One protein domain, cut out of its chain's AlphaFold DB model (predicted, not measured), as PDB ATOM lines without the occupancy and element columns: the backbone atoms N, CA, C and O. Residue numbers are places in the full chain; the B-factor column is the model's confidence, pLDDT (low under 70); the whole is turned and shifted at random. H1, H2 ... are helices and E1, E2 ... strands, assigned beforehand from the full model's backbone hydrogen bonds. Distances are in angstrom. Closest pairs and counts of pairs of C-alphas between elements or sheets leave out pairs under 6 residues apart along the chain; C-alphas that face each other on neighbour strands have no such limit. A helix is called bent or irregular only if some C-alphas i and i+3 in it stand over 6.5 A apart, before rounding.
ATOM      1  N   ASP A  13     217.238 188.259 160.103       74.62
ATOM      2  CA  ASP A  13     217.090 187.654 158.783       74.62
ATOM      3  C   ASP A  13     215.886 188.228 158.019       74.62
ATOM      4  O   ASP A  13     216.003 188.575 156.846       74.62
ATOM      5  N   GLU A  14     214.754 188.459 158.688       82.00
ATOM      6  CA  GLU A  14     213.563 189.064 158.076       82.00
ATOM      7  C   GLU A  14     213.824 190.506 157.620       82.00
ATOM      8  O   GLU A  14     213.374 190.922 156.549       82.00
ATOM      9  N   ARG A  15     214.595 191.276 158.400       78.81
ATOM     10  CA  ARG A  15     214.988 192.651 158.041       78.81
ATOM     11  C   ARG A  15     215.881 192.696 156.812       78.81
ATOM     12  O   ARG A  15     215.738 193.617 156.010       78.81
ATOM     13  N   ARG A  16     216.796 191.732 156.686       82.31
ATOM     14  CA  ARG A  16     217.707 191.609 155.542       82.31
ATOM     15  C   ARG A  16     216.940 191.233 154.275       82.31
ATOM     16  O   ARG A  16     217.168 191.826 153.226       82.31
ATOM     17  N   THR A  17     215.987 190.319 154.404       82.56
ATOM     18  CA  THR A  17     215.198 189.779 153.293       82.56
ATOM     19  C   THR A  17     214.097 190.731 152.807       82.56
ATOM     20  O   THR A  17     213.750 190.746 151.623       82.56
ATOM     21  N   TRP A  18     213.553 191.565 153.699       85.81
ATOM     22  CA  TRP A  18     212.400 192.423 153.419       85.81
ATOM     23  C   TRP A  18     212.527 193.320 152.175       85.81
ATOM     24  O   TRP A  18     211.617 193.282 151.347       85.81
ATOM     25  N   PRO A  19     213.586 194.138 151.996       86.94
ATOM     26  CA  PRO A  19     213.645 195.083 150.882       86.94
ATOM     27  C   PRO A  19     213.568 194.394 149.521       86.94
ATOM     28  O   PRO A  19     212.914 194.907 148.615       86.94
ATOM     29  N   TYR A  20     214.198 193.223 149.418       87.31
ATOM     30  CA  TYR A  20     214.199 192.400 148.222       87.31
ATOM     31  C   TYR A  20     212.810 191.805 147.948       87.31
ATOM     32  O   TYR A  20     212.237 192.066 146.891       87.31
ATOM     33  N   LEU A  21     212.214 191.095 148.918       88.94
ATOM     34  CA  LEU A  21     210.880 190.504 148.736       88.94
ATOM     35  C   LEU A  21     209.814 191.564 148.453       88.94
ATOM     36  O   LEU A  21     208.905 191.330 147.662       88.94
ATOM     37  N   ARG A  22     209.931 192.743 149.072       89.81
ATOM     38  CA  ARG A  22     209.035 193.873 148.826       89.81
ATOM     39  C   ARG A  22     209.052 194.313 147.367       89.81
ATOM     40  O   ARG A  22     207.993 194.629 146.836       89.81
ATOM     41  N   GLU A  23     210.235 194.409 146.762       90.25
ATOM     42  CA  GLU A  23     210.358 194.847 145.370       90.25
ATOM     43  C   GLU A  23     209.908 193.744 144.414       90.25
ATOM     44  O   GLU A  23     209.113 194.005 143.515       90.25
ATOM     45  N   ARG A  24     210.330 192.500 144.662       89.69
ATOM     46  CA  ARG A  24     209.955 191.348 143.836       89.69
ATOM     47  C   ARG A  24     208.448 191.083 143.828       89.69
ATOM     48  O   ARG A  24     207.885 190.787 142.783       89.69
ATOM     49  N   LEU A  25     207.795 191.187 144.983       91.25
ATOM     50  CA  LEU A  25     206.365 190.893 145.154       91.25
ATOM     51  C   LEU A  25     205.494 192.153 145.081       91.25
ATOM     52  O   LEU A  25     204.374 192.180 145.595       91.25
ATOM     53  N   ARG A  26     206.019 193.237 144.505       92.62
ATOM     54  CA  ARG A  26     205.338 194.524 144.480       92.62
ATOM     55  C   ARG A  26     204.056 194.447 143.659       92.62
ATOM     56  O   ARG A  26     204.077 194.142 142.472       92.62
ATOM     57  N   VAL A  27     202.950 194.865 144.269       92.69
ATOM     58  CA  VAL A  27     201.659 194.984 143.583       92.69
ATOM     59  C   VAL A  27     201.368 196.462 143.282       92.69
ATOM     60  O   VAL A  27     201.280 197.272 144.212       92.69
ATOM     61  N   PRO A  28     201.206 196.863 142.004       93.50
ATOM     62  CA  PRO A  28     200.856 198.236 141.649       93.50
ATOM     63  C   PRO A  28     199.588 198.721 142.363       93.50
ATOM     64  O   PRO A  28     198.614 197.984 142.507       93.50
ATOM     65  N   GLY A  29     199.602 199.970 142.832       92.31
ATOM     66  CA  GLY A  29     198.471 200.570 143.553       92.31
ATOM     67  C   GLY A  29     198.279 200.088 144.998       92.31
ATOM     68  O   GLY A  29     197.326 200.522 145.641       92.31
ATOM     69  N   HIS A  30     199.171 199.240 145.522       92.56
ATOM     70  CA  HIS A  30     199.104 198.721 146.889       92.56
ATOM     71  C   HIS A  30     200.312 199.164 147.719       92.56
ATOM     72  O   HIS A  30     201.412 199.381 147.204       92.56
ATOM     73  N   LEU A  31     200.103 199.283 149.030       92.19
ATOM     74  CA  LEU A  31     201.183 199.397 150.000       92.19
ATOM     75  C   LEU A  31     201.690 198.000 150.341       92.19
ATOM     76  O   LEU A  31     200.902 197.112 150.647       92.19
ATOM     77  N   MET A  32     203.006 197.816 150.331       92.25
ATOM     78  CA  MET A  32     203.620 196.560 150.755       92.25
ATOM     79  C   MET A  32     204.003 196.649 152.230       92.25
ATOM     80  O   MET A  32     204.637 197.623 152.647       92.25
ATOM     81  N   ALA A  33     203.657 195.629 153.008       89.19
ATOM     82  CA  ALA A  33     203.970 195.551 154.430       89.19
ATOM     83  C   ALA A  33     204.427 194.146 154.838       89.19
ATOM     84  O   ALA A  33     204.218 193.174 154.113       89.19
ATOM     85  N   LEU A  34     205.026 194.060 156.026       88.25
ATOM     86  CA  LEU A  34     205.207 192.805 156.745       88.25
ATOM     87  C   LEU A  34     204.196 192.734 157.882       88.25
ATOM     88  O   LEU A  34     204.042 193.688 158.649       88.25
ATOM     89  N   MET A  35     203.519 191.600 157.987       87.62
ATOM     90  CA  MET A  35     202.625 191.273 159.090       87.62
ATOM     91  C   MET A  35     203.078 189.987 159.758       87.62
ATOM     92  O   MET A  35     203.771 189.172 159.157       87.62
ATOM     93  N   ARG A  36     202.695 189.819 161.022       87.69
ATOM     94  CA  ARG A  36     202.889 188.555 161.724       87.69
ATOM     95  C   ARG A  36     201.631 187.719 161.568       87.69
ATOM     96  O   ARG A  36     200.521 188.248 161.495       87.69
ATOM     97  N   GLY A  37     201.828 186.421 161.484       86.00
ATOM     98  CA  GLY A  37     200.754 185.454 161.451       86.00
ATOM     99  C   GLY A  37     201.180 184.179 162.144       86.00
ATOM    100  O   GLY A  37     202.329 184.040 162.561       86.00
ATOM    101  N   VAL A  38     200.241 183.254 162.244       88.06
ATOM    102  CA  VAL A  38     200.529 181.874 162.615       88.06
ATOM    103  C   VAL A  38     200.145 180.947 161.478       88.06
ATOM    104  O   VAL A  38     199.129 181.155 160.809       88.06
ATOM    105  N   LEU A  39     200.977 179.934 161.289       83.69
ATOM    106  CA  LEU A  39     200.725 178.788 160.437       83.69
ATOM    107  C   LEU A  39     200.792 177.558 161.345       83.69
ATOM    108  O   LEU A  39     201.858 177.231 161.863       83.69
ATOM    109  N   GLY A  40     199.637 176.955 161.638       84.06
ATOM    110  CA  GLY A  40     199.540 175.995 162.741       84.06
ATOM    111  C   GLY A  40     199.881 176.657 164.082       84.06
ATOM    112  O   GLY A  40     199.209 177.602 164.498       84.06
ATOM    113  N   ASP A  41     200.924 176.168 164.749       84.75
ATOM    114  CA  ASP A  41     201.470 176.690 166.008       84.75
ATOM    115  C   ASP A  41     202.749 177.534 165.829       84.75
ATOM    116  O   ASP A  41     203.311 178.025 166.811       84.75
ATOM    117  N   VAL A  42     203.190 177.759 164.586       84.69
ATOM    118  CA  VAL A  42     204.430 178.479 164.277       84.69
ATOM    119  C   VAL A  42     204.149 179.936 163.921       84.69
ATOM    120  O   VAL A  42     203.348 180.232 163.033       84.69
ATOM    121  N   GLU A  43     204.839 180.869 164.584       87.25
ATOM    122  CA  GLU A  43     204.781 182.290 164.230       87.25
ATOM    123  C   GLU A  43     205.620 182.573 162.977       87.25
ATOM    124  O   GLU A  43     206.813 182.275 162.934       87.25
ATOM    125  N   VAL A  44     205.014 183.214 161.980       87.38
ATOM    126  CA  VAL A  44     205.641 183.539 160.692       87.38
ATOM    127  C   VAL A  44     205.537 185.031 160.381       87.38
ATOM    128  O   VAL A  44     204.590 185.714 160.789       87.38
ATOM    129  N   ALA A  45     206.499 185.553 159.618       89.94
ATOM    130  CA  ALA A  45     206.356 186.833 158.932       89.94
ATOM    131  C   ALA A  45     205.726 186.614 157.553       89.94
ATOM    132  O   ALA A  45     206.149 185.740 156.802       89.94
ATOM    133  N   ALA A  46     204.750 187.442 157.194       90.00
ATOM    134  CA  ALA A  46     204.093 187.423 155.899       90.00
ATOM    135  C   ALA A  46     204.272 188.764 155.187       90.00
ATOM    136  O   ALA A  46     203.991 189.826 155.751       90.00
ATOM    137  N   VAL A  47     204.707 188.712 153.930       91.81
ATOM    138  CA  VAL A  47     204.648 189.840 153.001       91.81
ATOM    139  C   VAL A  47     203.208 189.989 152.552       91.81
ATOM    140  O   VAL A  47     202.613 189.046 152.032       91.81
ATOM    141  N   VAL A  48     202.649 191.180 152.737       91.19
ATOM    142  CA  VAL A  48     201.263 191.480 152.379       91.19
ATOM    143  C   VAL A  48     201.181 192.701 151.471       91.19
ATOM    144  O   VAL A  48     201.942 193.661 151.617       91.19
ATOM    145  N   ALA A  49     200.214 192.670 150.559       92.44
ATOM    146  CA  ALA A  49     199.747 193.833 149.823       92.44
ATOM    147  C   ALA A  49     198.522 194.413 150.542       92.44
ATOM    148  O   ALA A  49     197.592 193.685 150.891       92.44
ATOM    149  N   VAL A  50     198.523 195.724 150.766       90.31
ATOM    150  CA  VAL A  50     197.464 196.452 151.464       90.31
ATOM    151  C   VAL A  50     196.857 197.476 150.515       90.31
ATOM    152  O   VAL A  50     197.561 198.339 149.982       90.31
ATOM    153  N   THR A  51     195.549 197.385 150.283       91.12
ATOM    154  CA  THR A  51     194.828 198.375 149.473       91.12
ATOM    155  C   THR A  51     194.741 199.717 150.210       91.12
ATOM    156  O   THR A  51     194.840 199.754 151.440       91.12
ATOM    157  N   PRO A  52     194.472 200.838 149.514       87.81
ATOM    158  CA  PRO A  52     194.209 202.121 150.173       87.81
ATOM    159  C   PRO A  52     193.045 202.083 151.177       87.81
ATOM    160  O   PRO A  52     193.006 202.882 152.108       87.81
ATOM    161  N   GLN A  53     192.101 201.153 151.003       90.25
ATOM    162  CA  GLN A  53     190.963 200.926 151.901       90.25
ATOM    163  C   GLN A  53     191.311 200.023 153.097       90.25
ATOM    164  O   GLN A  53     190.448 199.760 153.930       90.25
ATOM    165  N   GLY A  54     192.553 199.542 153.193       85.88
ATOM    166  CA  GLY A  54     193.029 198.706 154.295       85.88
ATOM    167  C   GLY A  54     192.763 197.208 154.130       85.88
ATOM    168  O   GLY A  54     192.914 196.468 155.099       85.88
ATOM    169  N   VAL A  55     192.386 196.739 152.936       88.19
ATOM    170  CA  VAL A  55     192.239 195.299 152.665       88.19
ATOM    171  C   VAL A  55     193.625 194.680 152.545       88.19
ATOM    172  O   VAL A  55     194.444 195.159 151.763       88.19
ATOM    173  N   VAL A  56     193.876 193.619 153.309       89.19
ATOM    174  CA  VAL A  56     195.165 192.923 153.372       89.19
ATOM    175  C   VAL A  56     195.093 191.633 152.565       89.19
ATOM    176  O   VAL A  56     194.177 190.838 152.763       89.19
ATOM    177  N   ARG A  57     196.078 191.408 151.695       89.75
ATOM    178  CA  ARG A  57     196.242 190.158 150.948       89.75
ATOM    179  C   ARG A  57     197.662 189.603 151.121       89.75
ATOM    180  O   ARG A  57     198.610 190.303 150.751       89.75
ATOM    181  N   PRO A  58     197.836 188.368 151.624       91.00
ATOM    182  CA  PRO A  58     199.134 187.696 151.640       91.00
ATOM    183  C   PRO A  58     199.727 187.589 150.233       91.00
ATOM    184  O   PRO A  58     199.002 187.373 149.265       91.00
ATOM    185  N   GLN A  59     201.037 187.782 150.113       92.81
ATOM    186  CA  GLN A  59     201.802 187.571 148.876       92.81
ATOM    187  C   GLN A  59     202.859 186.483 149.053       92.81
ATOM    188  O   GLN A  59     203.116 185.724 148.125       92.81
ATOM    189  N   ALA A  60     203.456 186.391 150.241       93.06
ATOM    190  CA  ALA A  60     204.357 185.309 150.611       93.06
ATOM    191  C   ALA A  60     204.477 185.201 152.134       93.06
ATOM    192  O   ALA A  60     204.275 186.191 152.840       93.06
ATOM    193  N   ILE A  61     204.874 184.034 152.631       91.69
ATOM    194  CA  ILE A  61     205.372 183.849 153.999       91.69
ATOM    195  C   ILE A  61     206.887 183.669 153.962       91.69
ATOM    196  O   ILE A  61     207.418 183.028 153.058       91.69
ATOM    197  N   LEU A  62     207.598 184.243 154.925       91.56
ATOM    198  CA  LEU A  62     209.035 184.045 155.066       91.56
ATOM    199  C   LEU A  62     209.285 182.661 155.670       91.56
ATOM    200  O   LEU A  62     208.726 182.319 156.711       91.56
ATOM    201  N   ALA A  63     210.176 181.895 155.045       89.38
ATOM    202  CA  ALA A  63     210.640 180.601 155.543       89.38
ATOM    203  C   ALA A  63     211.811 180.779 156.532       89.38
ATOM    204  O   ALA A  63     212.829 180.081 156.473       89.38
ATOM    205  N   THR A  64     211.699 181.786 157.408       84.50
ATOM    206  CA  THR A  64     212.677 182.074 158.461       84.50
ATOM    207  C   THR A  64     212.578 181.103 159.636       84.50
ATOM    208  O   THR A  64     213.637 180.642 160.067       84.50
ATOM    209  N   PRO A  65     211.382 180.706 160.131       83.56
ATOM    210  CA  PRO A  65     211.305 179.742 161.218       83.56
ATOM    211  C   PRO A  65     211.747 178.356 160.749       83.56
ATOM    212  O   PRO A  65     211.255 177.835 159.746       83.56
ATOM    213  N   GLU A  66     212.644 177.737 161.514       85.06
ATOM    214  CA  GLU A  66     213.199 176.420 161.195       85.06
ATOM    215  C   GLU A  66     212.132 175.317 161.019       85.06
ATOM    216  O   GLU A  66     212.261 174.559 160.059       85.06
ATOM    217  N   PRO A  67     211.047 175.245 161.826       83.50
ATOM    218  CA  PRO A  67     209.988 174.255 161.605       83.50
ATOM    219  C   PRO A  67     209.350 174.360 160.213       83.50
ATOM    220  O   PRO A  67     209.220 173.356 159.524       83.50
ATOM    221  N   ILE A  68     209.057 175.583 159.747       84.44
ATOM    222  CA  ILE A  68     208.512 175.807 158.398       84.44
ATOM    223  C   ILE A  68     209.518 175.376 157.335       84.44
ATOM    224  O   ILE A  68     209.156 174.747 156.346       84.44
ATOM    225  N   ARG A  69     210.799 175.702 157.527       87.44
ATOM    226  CA  ARG A  69     211.841 175.372 156.555       87.44
ATOM    227  C   ARG A  69     212.018 173.863 156.376       87.44
ATOM    228  O   ARG A  69     212.248 173.427 155.253       87.44
ATOM    229  N   GLN A  70     211.916 173.086 157.453       87.81
ATOM    230  CA  GLN A  70     212.078 171.629 157.422       87.81
ATOM    231  C   GLN A  70     210.935 170.909 156.705       87.81
ATOM    232  O   GLN A  70     211.145 169.828 156.158       87.81
ATOM    233  N   GLU A  71     209.747 171.508 156.677       87.50
ATOM    234  CA  GLU A  71     208.592 170.964 155.961       87.50
ATOM    235  C   GLU A  71     208.648 171.214 154.447       87.50
ATOM    236  O   GLU A  71     207.950 170.541 153.689       87.50
ATOM    237  N   ILE A  72     209.485 172.155 153.992       90.56
ATOM    238  CA  ILE A  72     209.601 172.519 152.578       90.56
ATOM    239  C   ILE A  72     210.557 171.561 151.866       90.56
ATOM    240  O   ILE A  72     211.776 171.602 152.048       90.56
ATOM    241  N   ILE A  73     210.005 170.759 150.962       91.75
ATOM    242  CA  ILE A  73     210.768 169.882 150.075       91.75
ATOM    243  C   ILE A  73     210.928 170.588 148.730       91.75
ATOM    244  O   ILE A  73     209.964 170.725 147.978       91.75
ATOM    245  N   LEU A  74     212.138 171.061 148.434       91.81
ATOM    246  CA  LEU A  74     212.452 171.734 147.172       91.81
ATOM    247  C   LEU A  74     212.526 170.737 146.009       91.81
ATOM    248  O   LEU A  74     213.072 169.646 146.160       91.81
ATOM    249  N   GLY A  75     212.036 171.151 144.841       86.56
ATOM    250  CA  GLY A  75     212.298 170.471 143.579       86.56
ATOM    251  C   GLY A  75     213.754 170.620 143.122       86.56
ATOM    252  O   GLY A  75     214.475 171.541 143.531       86.56
ATOM    253  N   ASP A  76     214.170 169.701 142.252       79.62
ATOM    254  CA  ASP A  76     215.564 169.556 141.819       79.62
ATOM    255  C   ASP A  76     216.075 170.789 141.054       79.62
ATOM    256  O   ASP A  76     217.200 171.252 141.282       79.62
ATOM    257  N   GLU A  77     215.221 171.398 140.228       79.00
ATOM    258  CA  GLU A  77     215.599 172.477 139.313       79.00
ATOM    259  C   GLU A  77     214.861 173.798 139.608       79.00
ATOM    260  O   GLU A  77     213.707 173.790 140.051       79.00
ATOM    261  N   PRO A  78     215.539 174.952 139.428       78.75
ATOM    262  CA  PRO A  78     214.883 176.255 139.405       78.75
ATOM    263  C   PRO A  78     213.956 176.381 138.197       78.75
ATOM    264  O   PRO A  78     214.160 175.734 137.175       78.75
ATOM    265  N   ASP A  79     212.950 177.239 138.322       74.81
ATOM    266  CA  ASP A  79     212.072 177.584 137.211       74.81
ATOM    267  C   ASP A  79     212.871 178.355 136.147       74.81
ATOM    268  O   ASP A  79     213.395 179.438 136.417       74.81
ATOM    269  N   GLU A  80     212.993 177.783 134.944       66.75
ATOM    270  CA  GLU A  80     213.784 178.345 133.840       66.75
ATOM    271  C   GLU A  80     213.287 179.728 133.386       66.75
ATOM    272  O   GLU A  80     214.036 180.482 132.767       66.75
ATOM    273  N   ALA A  81     212.032 180.076 133.691       67.44
ATOM    274  CA  ALA A  81     211.447 181.367 133.343       67.44
ATOM    275  C   ALA A  81     211.811 182.502 134.323       67.44
ATOM    276  O   ALA A  81     211.449 183.654 134.070       67.44
ATOM    277  N   ASP A  82     212.489 182.209 135.440       72.44
ATOM    278  CA  ASP A  82     212.784 183.191 136.484       72.44
ATOM    279  C   ASP A  82     214.180 183.827 136.338       72.44
ATOM    280  O   ASP A  82     215.186 183.293 136.803       72.44
ATOM    281  N   ASP A  83     214.236 185.020 135.738       64.38
ATOM    282  CA  ASP A  83     215.458 185.821 135.524       64.38
ATOM    283  C   ASP A  83     215.874 186.608 136.783       64.38
ATOM    284  O   ASP A  83     215.998 187.835 136.774       64.38
ATOM    285  N   THR A  84     216.021 185.916 137.918       69.75
ATOM    286  CA  THR A  84     216.410 186.572 139.173       69.75
ATOM    287  C   THR A  84     217.785 186.141 139.660       69.75
ATOM    288  O   THR A  84     217.954 185.047 140.204       69.75
ATOM    289  N   ASP A  85     218.750 187.058 139.560       68.38
ATOM    290  CA  ASP A  85     220.111 186.877 140.069       68.38
ATOM    291  C   ASP A  85     220.110 186.493 141.557       68.38
ATOM    292  O   ASP A  85     219.782 187.286 142.443       68.38
ATOM    293  N   GLY A  86     220.487 185.241 141.828       75.50
ATOM    294  CA  GLY A  86     220.724 184.719 143.172       75.50
ATOM    295  C   GLY A  86     219.480 184.357 143.982       75.50
ATOM    296  O   GLY A  86     219.637 183.868 145.095       75.50
ATOM    297  N   HIS A  87     218.266 184.531 143.457       84.44
ATOM    298  CA  HIS A  87     217.049 184.188 144.197       84.44
ATOM    299  C   HIS A  87     215.983 183.511 143.328       84.44
ATOM    300  O   HIS A  87     214.894 184.061 143.136       84.44
ATOM    301  N   PRO A  88     216.277 182.328 142.770       88.56
ATOM    302  CA  PRO A  88     215.382 181.694 141.823       88.56
ATOM    303  C   PRO A  88     214.121 181.162 142.508       88.56
ATOM    304  O   PRO A  88     214.138 180.718 143.666       88.56
ATOM    305  N   LEU A  89     213.033 181.172 141.749       90.56
ATOM    306  CA  LEU A  89     211.796 180.485 142.047       90.56
ATOM    307  C   LEU A  89     211.987 178.988 141.818       90.56
ATOM    308  O   LEU A  89     212.596 178.560 140.839       90.56
ATOM    309  N   ARG A  90     211.467 178.181 142.736       91.50
ATOM    310  CA  ARG A  90     211.451 176.723 142.640       91.50
ATOM    311  C   ARG A  90     210.065 176.202 142.965       91.50
ATOM    312  O   ARG A  90     209.410 176.700 143.884       91.50
ATOM    313  N   ALA A  91     209.654 175.164 142.246       91.25
ATOM    314  CA  ALA A  91     208.581 174.303 142.714       91.25
ATOM    315  C   ALA A  91     209.032 173.603 144.003       91.25
ATOM    316  O   ALA A  91     210.196 173.219 144.149       91.25
ATOM    317  N   ALA A  92     208.117 173.461 144.949       91.81
ATOM    318  CA  ALA A  92     208.356 172.764 146.198       91.81
ATOM    319  C   ALA A  92     207.061 172.126 146.704       91.81
ATOM    320  O   ALA A  92     205.981 172.336 146.149       91.81
ATOM    321  N   ARG A  93     207.177 171.354 147.780       90.25
ATOM    322  CA  ARG A  93     206.040 170.748 148.470       90.25
ATOM    323  C   ARG A  93     206.078 171.034 149.961       90.25
ATOM    324  O   ARG A  93     207.158 171.050 150.547       90.25
ATOM    325  N   ILE A  94     204.899 171.208 150.549       85.12
ATOM    326  CA  ILE A  94     204.673 171.221 151.999       85.12
ATOM    327  C   ILE A  94     203.585 170.185 152.270       85.12
ATOM    328  O   ILE A  94     202.437 170.365 151.875       85.12
ATOM    329  N   GLY A  95     203.958 169.051 152.865       84.00
ATOM    330  CA  GLY A  95     203.067 167.889 152.941       84.00
ATOM    331  C   GLY A  95     202.622 167.407 151.548       84.00
ATOM    332  O   GLY A  95     203.448 167.040 150.701       84.00
ATOM    333  N   ASP A  96     201.312 167.404 151.312       83.75
ATOM    334  CA  ASP A  96     200.708 167.000 150.035       83.75
ATOM    335  C   ASP A  96     200.467 168.172 149.074       83.75
ATOM    336  O   ASP A  96     200.122 167.949 147.914       83.75
ATOM    337  N   ASP A  97     200.703 169.405 149.521       84.00
ATOM    338  CA  ASP A  97     200.436 170.610 148.747       84.00
ATOM    339  C   ASP A  97     201.651 171.036 147.915       84.00
ATOM    340  O   ASP A  97     202.786 171.104 148.401       84.00
ATOM    341  N   GLU A  98     201.400 171.368 146.648       88.94
ATOM    342  CA  GLU A  98     202.383 171.978 145.755       88.94
ATOM    343  C   GLU A  98     202.429 173.493 145.971       88.94
ATOM    344  O   GLU A  98     201.406 174.185 145.973       88.94
ATOM    345  N   VAL A  99     203.638 174.024 146.138       89.25
ATOM    346  CA  VAL A  99     203.875 175.446 146.385       89.25
ATOM    347  C   VAL A  99     205.023 175.973 145.533       89.25
ATOM    348  O   VAL A  99     205.853 175.221 145.022       89.25
ATOM    349  N   GLN A 100     205.094 177.294 145.399       91.31
ATOM    350  CA  GLN A 100     206.237 177.971 144.793       91.31
ATOM    351  C   GLN A 100     207.045 178.689 145.868       91.31
ATOM    352  O   GLN A 100     206.487 179.361 146.737       91.31
ATOM    353  N   VAL A 101     208.367 178.550 145.809       92.31
ATOM    354  CA  VAL A 101     209.288 179.043 146.835       92.31
ATOM    355  C   VAL A 101     210.382 179.868 146.182       92.31
ATOM    356  O   VAL A 101     211.055 179.409 145.263       92.31
ATOM    357  N   ILE A 102     210.586 181.086 146.675       92.12
ATOM    358  CA  ILE A 102     211.791 181.864 146.389       92.12
ATOM    359  C   ILE A 102     212.909 181.273 147.238       92.12
ATOM    360  O   ILE A 102     212.732 181.072 148.443       92.12
ATOM    361  N   THR A 103     214.056 181.008 146.623       91.56
ATOM    362  CA  THR A 103     215.216 180.433 147.310       91.56
ATOM    363  C   THR A 103     216.391 181.399 147.379       91.56
ATOM    364  O   THR A 103     216.386 182.450 146.748       91.56
ATOM    365  N   GLU A 104     217.390 181.074 148.187       88.44
ATOM    366  CA  GLU A 104     218.685 181.752 148.228       88.44
ATOM    367  C   GLU A 104     219.828 180.722 148.317       88.44
ATOM    368  O   GLU A 104     219.602 179.594 148.770       88.44
ATOM    369  N   PRO A 105     221.060 181.064 147.903       85.88
ATOM    370  CA  PRO A 105     222.224 180.220 148.108       85.88
ATOM    371  C   PRO A 105     222.493 180.009 149.598       85.88
ATOM    372  O   PRO A 105     222.723 180.952 150.354       85.88
ATOM    373  N   GLY A 106     222.509 178.751 150.020       83.06
ATOM    374  CA  GLY A 106     222.994 178.359 151.330       83.06
ATOM    375  C   GLY A 106     224.522 178.452 151.439       83.06
ATOM    376  O   GLY A 106     225.231 178.429 150.432       83.06
ATOM    377  N   PRO A 107     225.063 178.488 152.669       80.19
ATOM    378  CA  PRO A 107     226.500 178.476 152.939       80.19
ATOM    379  C   PRO A 107     227.186 177.185 152.464       80.19
ATOM    380  O   PRO A 107     228.396 177.166 152.275       80.19
ATOM    381  N   ASP A 108     226.425 176.109 152.268       84.00
ATOM    382  CA  ASP A 108     226.848 174.820 151.718       84.00
ATOM    383  C   ASP A 108     226.656 174.721 150.192       84.00
ATOM    384  O   ASP A 108     226.833 173.650 149.613       84.00
ATOM    385  N   GLY A 109     226.271 175.819 149.532       80.12
ATOM    386  CA  GLY A 109     225.980 175.871 148.098       80.12
ATOM    387  C   GLY A 109     224.634 175.256 147.705       80.12
ATOM    388  O   GLY A 109     224.285 175.263 146.526       80.12
ATOM    389  N   ARG A 110     223.860 174.739 148.668       85.00
ATOM    390  CA  ARG A 110     222.512 174.209 148.430       85.00
ATOM    391  C   ARG A 110     221.481 175.325 148.495       85.00
ATOM    392  O   ARG A 110     221.610 176.240 149.302       85.00
ATOM    393  N   ALA A 111     220.441 175.238 147.670       88.12
ATOM    394  CA  ALA A 111     219.338 176.190 147.717       88.12
ATOM    395  C   ALA A 111     218.618 176.108 149.073       88.12
ATOM    396  O   ALA A 111     218.328 175.019 149.568       88.12
ATOM    397  N   ARG A 112     218.327 177.266 149.665       89.06
ATOM    398  CA  ARG A 112     217.578 177.394 150.916       89.06
ATOM    399  C   ARG A 112     216.258 178.119 150.677       89.06
ATOM    400  O   ARG A 112     216.267 179.133 149.981       89.06
ATOM    401  N   PRO A 113     215.138 177.643 151.247       91.19
ATOM    402  CA  PRO A 113     213.872 178.363 151.191       91.19
ATOM    403  C   PRO A 113     213.992 179.741 151.849       91.19
ATOM    404  O   PRO A 113     214.369 179.840 153.017       91.19
ATOM    405  N   LEU A 114     213.638 180.787 151.105       91.38
ATOM    406  CA  LEU A 114     213.592 182.167 151.585       91.38
ATOM    407  C   LEU A 114     212.152 182.585 151.894       91.38
ATOM    408  O   LEU A 114     211.861 183.102 152.974       91.38
ATOM    409  N   ALA A 115     211.241 182.349 150.948       92.62
ATOM    410  CA  ALA A 115     209.829 182.667 151.102       92.62
ATOM    411  C   ALA A 115     208.946 181.729 150.276       92.62
ATOM    412  O   ALA A 115     209.270 181.427 149.131       92.62
ATOM    413  N   VAL A 116     207.814 181.312 150.837       92.06
ATOM    414  CA  VAL A 116     206.780 180.543 150.133       92.06
ATOM    415  C   VAL A 116     205.751 181.529 149.594       92.06
ATOM    416  O   VAL A 116     205.203 182.324 150.360       92.06
ATOM    417  N   LEU A 117     205.509 181.515 148.285       91.94
ATOM    418  CA  LEU A 117     204.514 182.378 147.653       91.94
ATOM    419  C   LEU A 117     203.109 182.002 148.114       91.94
ATOM    420  O   LEU A 117     202.811 180.827 148.313       91.94
ATOM    421  N   ALA A 118     202.248 183.009 148.268       83.81
ATOM    422  CA  ALA A 118     200.854 182.821 148.642       83.81
ATOM    423  C   ALA A 118     200.139 181.931 147.615       83.81
ATOM    424  O   ALA A 118     199.839 182.355 146.499       83.81
ATOM    425  N   THR A 119     199.872 180.692 148.016       76.25
ATOM    426  CA  THR A 119     199.017 179.737 147.311       76.25
ATOM    427  C   THR A 119     197.650 179.659 148.002       76.25
ATOM    428  O   THR A 119     197.513 180.118 149.141       76.25
ATOM    429  N   PRO A 120     196.632 179.034 147.378       75.88
ATOM    430  CA  PRO A 120     195.360 178.765 148.051       75.88
ATOM    431  C   PRO A 120     195.509 178.035 149.397       75.88
ATOM    432  O   PRO A 120     194.655 178.197 150.261       75.88
ATOM    433  N   TRP A 121     196.588 177.269 149.587       71.69
ATOM    434  CA  TRP A 121     196.935 176.650 150.866       71.69
ATOM    435  C   TRP A 121     197.277 177.697 151.938       71.69
ATOM    436  O   TRP A 121     196.703 177.682 153.025       71.69
ATOM    437  N   ILE A 122     198.133 178.677 151.623       76.50
ATOM    438  CA  ILE A 122     198.460 179.771 152.554       76.50
ATOM    439  C   ILE A 122     197.198 180.545 152.931       76.50
ATOM    440  O   ILE A 122     196.992 180.823 154.108       76.50
ATOM    441  N   ASP A 123     196.325 180.838 151.970       74.69
ATOM    442  CA  ASP A 123     195.073 181.552 152.246       74.69
ATOM    443  C   ASP A 123     194.132 180.771 153.189       74.69
ATOM    444  O   ASP A 123     193.333 181.381 153.900       74.69
ATOM    445  N   GLN A 124     194.228 179.437 153.228       76.00
ATOM    446  CA  GLN A 124     193.426 178.581 154.111       76.00
ATOM    447  C   GLN A 124     194.030 178.415 155.510       76.00
ATOM    448  O   GLN A 124     193.286 178.297 156.485       76.00
ATOM    449  N   HIS A 125     195.360 178.392 155.616       78.62
ATOM    450  CA  HIS A 125     196.055 178.027 156.852       78.62
ATOM    451  C   HIS A 125     196.686 179.212 157.595       78.62
ATOM    452  O   HIS A 125     196.963 179.100 158.791       78.62
ATOM    453  N   LEU A 126     196.905 180.346 156.925       84.44
ATOM    454  CA  LEU A 126     197.541 181.515 157.521       84.44
ATOM    455  C   LEU A 126     196.523 182.385 158.256       84.44
ATOM    456  O   LEU A 126     195.654 183.020 157.657       84.44
ATOM    457  N   LEU A 127     196.713 182.519 159.566       84.19
ATOM    458  CA  LEU A 127     195.985 183.494 160.368       84.19
ATOM    459  C   LEU A 127     196.868 184.715 160.604       84.19
ATOM    460  O   LEU A 127     197.801 184.684 161.407       84.19
ATOM    461  N   LEU A 128     196.565 185.806 159.900       81.19
ATOM    462  CA  LEU A 128     197.244 187.085 160.079       81.19
ATOM    463  C   LEU A 128     196.689 187.845 161.277       81.19
ATOM    464  O   LEU A 128     195.477 187.944 161.475       81.19
ATOM    465  N   TYR A 129     197.580 188.488 162.021       76.50
ATOM    466  CA  TYR A 129     197.193 189.432 163.054       76.50
ATOM    467  C   TYR A 129     198.100 190.650 163.042       76.50
ATOM    468  O   TYR A 129     199.308 190.601 162.797       76.50
ATOM    469  N   ALA A 130     197.499 191.793 163.347       62.94
ATOM    470  CA  ALA A 130     198.255 192.998 163.600       62.94
ATOM    471  C   ALA A 130     198.992 192.822 164.931       62.94
ATOM    472  O   ALA A 130     198.448 193.112 165.997       62.94
TER     473      ALA A 130
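This is residues 13 to 130 of the 138 residues of an uncharacterized protein of Plantactinospora sp. KBS50 (UniProt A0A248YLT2). One long antiparallel sheet of eight strands, strongly twisted, is folded back on itself: E4 and E5 make one leaf, E6 is the hinge, and E7, E3, E2, E1 and E8 make the other leaf, which they only partly cover. Two meanders, E1 to E3 and E4 to E7, are joined side by side in the sheet where E7 meets E3, and E8 is added at the edge beside E1; H1 is packed over one face of the E1 to E3 part, and the short helices H2 and H3 each sit in a curl of the sheet, on opposite faces. The printed part has 118 residues with three named helices and eight named strands, in the order H1, E1, E2, E3, H2, E4, E5, E6, E7, H3, E8; across the sheet the order is E4, E5, E6, E7, E3, E2, E1, E8. The class is mixed, helices and strands, and the whole is compact, with a radius of gyration of the C-alphas of 13.7 A and spans of 42 by 31 by 24 A.

Start at the join of the sheet, where E7, residues 111 to 117, and E3, residues 56 to 62, are antiparallel neighbours at 168 degrees; N 116 and O 61 are 2.8 A apart, within hydrogen-bond range. From E3 go to E2, residues 42 to 50, with N 47 and O 60 at 2.8 A, and on to E1, residues 31 to 39, with N 35 and O 46 at 2.9 A. E1, E2 and E3 form a meander, each strand the antiparallel neighbour of the one before. E8, residues 126 to 129, is an edge strand beside E1, with N 38 and O 127 at 2.9 A. On the other side of E7 is E6, residues 97 to 105, with N 102 and O 115 at 2.8 A. Then come E5, residues 89 to 94, with N 90 and O 101 at 2.8 A, and the edge strand E4, residues 72 to 78, with N 73 and O 93 at 2.9 A; E4 to E7 are the second meander. E1 bends by 56 degrees at residue 36, E2 by 52 degrees at residue 47, and E6, the hinge of the folded sheet, by 53 degrees at residue 100. H1, residues 13 to 24, is on the sheet; its closest C-alphas to E1 are Arg 22 and Met 32, 6.3 A apart. H2, residues 66 to 71, is on the same face as H1, and the sheet curls round it; the closest C-alphas of H2 and E5 are Glu 71 and Ile 94, 5.6 A. H3, residues 120 to 125, is on the opposite face, and the sheet curls round it too; its closest C-alphas to E1 are His 125 and Leu 39, 5.9 A. The three helices are apart from each other. In H2 and H3 every O i to N i+4 pair is within hydrogen-bond range, in H1 6 of 8.

Find C-alpha 13 at (217.090, 187.654, 158.783); H1 runs from there for 17.0 A and is irregular, with C-alphas 16 and 19 7.1 A apart. Look next for C-alpha 31 at (201.183, 199.397, 150.000), where E1 begins. E1 and E2 each measure 23.1 A from first to last C-alpha, E3 16.6 A, E4 14.7 A, E5 15.3 A, E6 23.8 A and E7 16.1 A. E8 ends at C-alpha 129, (197.193, 189.432, 163.054).

Look for the two C-alphas farthest apart at Gln 53 and Asp 108, 44.4 A. The printed part has no cut and no long link; H1 to E1 and E4 to E5 are short links and the others are tight. Mean pLDDT of the printed part is 85.5, and it is under 70 at residues 80 to 81, 83 to 85 and 130.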